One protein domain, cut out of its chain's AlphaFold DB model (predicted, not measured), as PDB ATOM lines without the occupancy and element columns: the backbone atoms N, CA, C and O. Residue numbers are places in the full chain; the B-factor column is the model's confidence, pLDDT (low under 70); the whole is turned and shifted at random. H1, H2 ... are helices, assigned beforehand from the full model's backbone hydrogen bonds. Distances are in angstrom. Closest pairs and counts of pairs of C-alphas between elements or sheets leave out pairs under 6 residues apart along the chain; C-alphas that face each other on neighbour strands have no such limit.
ATOM      1  N   ASN A 975      -6.095  13.834  -7.732       74.12
ATOM      2  CA  ASN A 975      -6.632  14.697  -6.674       74.12
ATOM      3  C   ASN A 975      -7.716  15.623  -7.258       74.12
ATOM      4  O   ASN A 975      -7.408  16.624  -7.910       74.12
ATOM      5  N   TRP A 976      -8.978  15.286  -6.986       81.62
ATOM      6  CA  TRP A 976     -10.161  16.036  -7.418       81.62
ATOM      7  C   TRP A 976     -10.674  17.049  -6.377       81.62
ATOM      8  O   TRP A 976     -11.564  17.838  -6.693       81.62
ATOM      9  N   GLU A 977     -10.083  17.099  -5.176       76.94
ATOM     10  CA  GLU A 977     -10.497  17.922  -4.021       76.94
ATOM     11  C   GLU A 977     -10.729  19.395  -4.401       76.94
ATOM     12  O   GLU A 977     -11.716  20.014  -4.000       76.94
ATOM     13  N   LYS A 978      -9.841  19.955  -5.234       77.25
ATOM     14  CA  LYS A 978      -9.952  21.343  -5.698       77.25
ATOM     15  C   LYS A 978     -11.152  21.562  -6.626       77.25
ATOM     16  O   LYS A 978     -11.840  22.569  -6.490       77.25
ATOM     17  N   ILE A 979     -11.426  20.637  -7.546       78.38
ATOM     18  CA  ILE A 979     -12.560  20.743  -8.481       78.38
ATOM     19  C   ILE A 979     -13.883  20.525  -7.736       78.38
ATOM     20  O   ILE A 979     -14.836  21.264  -7.973       78.38
ATOM     21  N   LEU A 980     -13.912  19.588  -6.785       80.69
ATOM     22  CA  LEU A 980     -15.068  19.325  -5.927       80.69
ATOM     23  C   LEU A 980     -15.426  20.523  -5.033       80.69
ATOM     24  O   LEU A 980     -16.606  20.803  -4.844       80.69
ATOM     25  N   ARG A 981     -14.435  21.275  -4.529       77.00
ATOM     26  CA  ARG A 981     -14.690  22.498  -3.742       77.00
ATOM     27  C   ARG A 981     -14.982  23.740  -4.579       77.00
ATOM     28  O   ARG A 981     -15.830  24.532  -4.186       77.00
ATOM     29  N   GLU A 982     -14.281  23.949  -5.693       80.81
ATOM     30  CA  GLU A 982     -14.404  25.194  -6.468       80.81
ATOM     31  C   GLU A 982     -15.486  25.139  -7.560       80.81
ATOM     32  O   GLU A 982     -16.005  26.189  -7.937       80.81
ATOM     33  N   ARG A 983     -15.806  23.958  -8.120       80.00
ATOM     34  CA  ARG A 983     -16.687  23.816  -9.302       80.00
ATOM     35  C   ARG A 983     -17.537  22.516  -9.339       80.00
ATOM     36  O   ARG A 983     -17.616  21.899 -10.408       80.00
ATOM     37  N   PRO A 984     -18.216  22.098  -8.252       80.88
ATOM     38  CA  PRO A 984     -18.935  20.816  -8.205       80.88
ATOM     39  C   PRO A 984     -20.041  20.679  -9.266       80.88
ATOM     40  O   PRO A 984     -20.113  19.655  -9.941       80.88
ATOM     41  N   GLU A 985     -20.854  21.718  -9.501       77.81
ATOM     42  CA  GLU A 985     -21.936  21.678 -10.507       77.81
ATOM     43  C   GLU A 985     -21.425  21.453 -11.938       77.81
ATOM     44  O   GLU A 985     -22.086  20.799 -12.747       77.81
ATOM     45  N   ALA A 986     -20.230  21.960 -12.261       80.62
ATOM     46  CA  ALA A 986     -19.609  21.763 -13.569       80.62
ATOM     47  C   ALA A 986     -19.109  20.319 -13.749       80.62
ATOM     48  O   ALA A 986     -19.175  19.785 -14.854       80.62
ATOM     49  N   LEU A 987     -18.649  19.674 -12.669       83.12
ATOM     50  CA  LEU A 987     -18.279  18.259 -12.681       83.12
ATOM     51  C   LEU A 987     -19.522  17.363 -12.787       83.12
ATOM     52  O   LEU A 987     -19.542  16.456 -13.615       83.12
ATOM     53  N   PHE A 988     -20.578  17.662 -12.020       83.50
ATOM     54  CA  PHE A 988     -21.873  16.977 -12.103       83.50
ATOM     55  C   PHE A 988     -22.451  17.052 -13.520       83.50
ATOM     56  O   PHE A 988     -22.750  16.029 -14.131       83.50
ATOM     57  N   THR A 989     -22.557  18.257 -14.087       83.00
ATOM     58  CA  THR A 989     -23.134  18.438 -15.426       83.00
ATOM     59  C   THR A 989     -22.286  17.820 -16.536       83.00
ATOM     60  O   THR A 989     -22.870  17.347 -17.511       83.00
ATOM     61  N   ALA A 990     -20.956  17.757 -16.406       84.88
ATOM     62  CA  ALA A 990     -20.113  16.979 -17.315       84.88
ATOM     63  C   ALA A 990     -20.401  15.472 -17.181       84.88
ATOM     64  O   ALA A 990     -20.861  14.853 -18.141       84.88
ATOM     65  N   PHE A 991     -20.250  14.913 -15.975       86.44
ATOM     66  CA  PHE A 991     -20.432  13.484 -15.697       86.44
ATOM     67  C   PHE A 991     -21.807  12.962 -16.136       86.44
ATOM     68  O   PHE A 991     -21.881  11.935 -16.801       86.44
ATOM     69  N   VAL A 992     -22.892  13.679 -15.830       85.44
ATOM     70  CA  VAL A 992     -24.260  13.284 -16.211       85.44
ATOM     71  C   VAL A 992     -24.464  13.316 -17.736       85.44
ATOM     72  O   VAL A 992     -25.247  12.533 -18.266       85.44
ATOM     73  N   THR A 993     -23.735  14.166 -18.472       83.81
ATOM     74  CA  THR A 993     -23.767  14.159 -19.950       83.81
ATOM     75  C   THR A 993     -23.041  12.941 -20.507       83.81
ATOM     76  O   THR A 993     -23.597  12.220 -21.330       83.81
ATOM     77  N   ASP A 994     -21.820  12.691 -20.038       84.44
ATOM     78  CA  ASP A 994     -20.987  11.599 -20.546       84.44
ATOM     79  C   ASP A 994     -21.563  10.228 -20.162       84.44
ATOM     80  O   ASP A 994     -21.574   9.314 -20.985       84.44
ATOM     81  N   ALA A 995     -22.128  10.100 -18.957       81.81
ATOM     82  CA  ALA A 995     -22.859   8.914 -18.524       81.81
ATOM     83  C   ALA A 995     -24.167   8.715 -19.313       81.81
ATOM     84  O   ALA A 995     -24.459   7.590 -19.709       81.81
ATOM     85  N   GLY A 996     -24.921   9.785 -19.604       79.81
ATOM     86  CA  GLY A 996     -26.143   9.705 -20.420       79.81
ATOM     87  C   GLY A 996     -25.845   9.210 -21.833       79.81
ATOM     88  O   GLY A 996     -26.455   8.252 -22.305       79.81
ATOM     89  N   ASN A 997     -24.815   9.786 -22.459       80.94
ATOM     90  CA  ASN A 997     -24.313   9.357 -23.763       80.94
ATOM     91  C   ASN A 997     -23.824   7.898 -23.748       80.94
ATOM     92  O   ASN A 997     -24.154   7.142 -24.658       80.94
ATOM     93  N   ALA A 998     -23.058   7.488 -22.729       78.56
ATOM     94  CA  ALA A 998     -22.497   6.136 -22.630       78.56
ATOM     95  C   ALA A 998     -23.541   5.050 -22.310       78.56
ATOM     96  O   ALA A 998     -23.373   3.901 -22.714       78.56
ATOM     97  N   CYS A 999     -24.612   5.400 -21.593       75.81
ATOM     98  CA  CYS A 999     -25.728   4.505 -21.288       75.81
ATOM     99  C   CYS A 999     -26.890   4.610 -22.294       75.81
ATOM    100  O   CYS A 999     -27.871   3.888 -22.143       75.81
ATOM    101  N   HIS A1000     -26.793   5.492 -23.298       73.31
ATOM    102  CA  HIS A1000     -27.848   5.813 -24.269       73.31
ATOM    103  C   HIS A1000     -29.208   6.201 -23.647       73.31
ATOM    104  O   HIS A1000     -30.257   5.987 -24.252       73.31
ATOM    105  N   VAL A1001     -29.193   6.819 -22.461       73.00
ATOM    106  CA  VAL A1001     -30.393   7.333 -21.774       73.00
ATOM    107  C   VAL A1001     -30.415   8.863 -21.782       73.00
ATOM    108  O   VAL A1001     -29.353   9.493 -21.710       73.00
ATOM    109  N   PRO A1002     -31.598   9.499 -21.861       74.56
ATOM    110  CA  PRO A1002     -31.692  10.949 -21.808       74.56
ATOM    111  C   PRO A1002     -31.269  11.477 -20.426       74.56
ATOM    112  O   PRO A1002     -31.312  10.789 -19.403       74.56
ATOM    113  N   ARG A1003     -30.773  12.717 -20.421       73.12
ATOM    114  CA  ARG A1003     -29.959  13.301 -19.339       73.12
ATOM    115  C   ARG A1003     -30.707  13.471 -18.007       73.12
ATOM    116  O   ARG A1003     -30.074  13.607 -16.967       73.12
ATOM    117  N   ASP A1004     -32.031  13.472 -18.054       76.44
ATOM    118  CA  ASP A1004     -32.975  13.528 -16.937       76.44
ATOM    119  C   ASP A1004     -33.182  12.177 -16.228       76.44
ATOM    120  O   ASP A1004     -33.688  12.156 -15.108       76.44
ATOM    121  N   GLN A1005     -32.756  11.057 -16.824       76.50
ATOM    122  CA  GLN A1005     -32.849   9.724 -16.210       76.50
ATOM    123  C   GLN A1005     -31.638   9.369 -15.326       76.50
ATOM    124  O   GLN A1005     -31.690   8.389 -14.581       76.50
ATOM    125  N   ILE A1006     -30.566  10.174 -15.337       77.62
ATOM    126  CA  ILE A1006     -29.387   9.988 -14.474       77.62
ATOM    127  C   ILE A1006     -29.434  10.981 -13.308       77.62
ATOM    128  O   ILE A1006     -29.076  12.150 -13.433       77.62
ATOM    129  N   ASN A1007     -29.865  10.475 -12.153       72.88
ATOM    130  CA  ASN A1007     -30.077  11.235 -10.922       72.88
ATOM    131  C   ASN A1007     -29.211  10.690  -9.769       72.88
ATOM    132  O   ASN A1007     -28.568   9.652  -9.898       72.88
ATOM    133  N   GLU A1008     -29.191  11.400  -8.635       75.38
ATOM    134  CA  GLU A1008     -28.464  11.018  -7.403       75.38
ATOM    135  C   GLU A1008     -26.931  10.841  -7.538       75.38
ATOM    136  O   GLU A1008     -26.317  10.100  -6.769       75.38
ATOM    137  N   VAL A1009     -26.274  11.537  -8.476       78.38
ATOM    138  CA  VAL A1009     -24.801  11.511  -8.576       78.38
ATOM    139  C   VAL A1009     -24.166  12.278  -7.411       78.38
ATOM    140  O   VAL A1009     -24.106  13.508  -7.417       78.38
ATOM    141  N   GLY A1010     -23.669  11.537  -6.420       76.50
ATOM    142  CA  GLY A1010     -22.787  12.039  -5.368       76.50
ATOM    143  C   GLY A1010     -21.310  11.840  -5.718       76.50
ATOM    144  O   GLY A1010     -20.935  10.820  -6.293       76.50
ATOM    145  N   PHE A1011     -20.472  12.802  -5.332       80.00
ATOM    146  CA  PHE A1011     -19.012  12.684  -5.355       80.00
ATOM    147  C   PHE A1011     -18.505  12.774  -3.916       80.00
ATOM    148  O   PHE A1011     -18.833  13.741  -3.229       80.00
ATOM    149  N   ASP A1012     -17.719  11.792  -3.483       67.50
ATOM    150  CA  ASP A1012     -17.200  11.700  -2.113       67.50
ATOM    151  C   ASP A1012     -15.664  11.712  -2.103       67.50
ATOM    152  O   ASP A1012     -15.036  11.428  -3.132       67.50
ATOM    153  N   HIS A1013     -15.053  12.054  -0.966       63.66
ATOM    154  CA  HIS A1013     -13.595  12.067  -0.803       63.66
ATOM    155  C   HIS A1013     -13.150  11.613   0.601       63.66
ATOM    156  O   HIS A1013     -13.525  12.215   1.606       63.66
ATOM    157  N   ASP A1014     -12.301  10.579   0.635       53.25
ATOM    158  CA  ASP A1014     -11.548  10.092   1.809       53.25
ATOM    159  C   ASP A1014     -10.096  10.624   1.794       53.25
ATOM    160  O   ASP A1014      -9.495  10.675   0.691       53.25
TER     161      ASP A1014
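Overview. This is residues 975 to 1014 of the 1014 residues of an uncharacterized protein of Angomonas deanei (UniProt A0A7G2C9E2). One long helix, H2, makes most of the length, with the short helix H1 set at a corner by its first end and a tail, residues 1000 to 1014, that folds back from its other end toward the H1 end. The printed part has 40 residues with two named helices, H1 then H2, and no named strand; its class is all helix. It is only just loose, close to compact, with a radius of gyration of the C-alphas of 11.1 A, and elongated, spanning 30 by 17 by 14 A.

Along the chain. H2, residues 984 to 999, is 22.0 A long, from C-alpha 984 at (-18.935, 20.816, -8.205) to C-alpha 999 at (-25.728, 4.505, -21.288). H1, residues 977 to 982, is 8.6 A long and begins at C-alpha 977 at (-10.497, 17.922, -4.021).

Arrangement. H2 and H1 are close but not clearly touching; their closest C-alphas, of Leu 987 and Ile 979, are 7.5 A apart. They run opposite ways at a steep tilt of 68 degrees, only just short of about perpendicular. A tight link joins them. In H1 and H2 every O i to N i+4 pair is within hydrogen-bond range.

Size, cuts and confidence. The C-alphas of Pro 1002 and Asp 1014, the two farthest apart, are 31.1 A apart. The printed part has no cut and ends at the chain's last residue. Its mean pLDDT is 77.7; residues 1012 to 1014 are under 70.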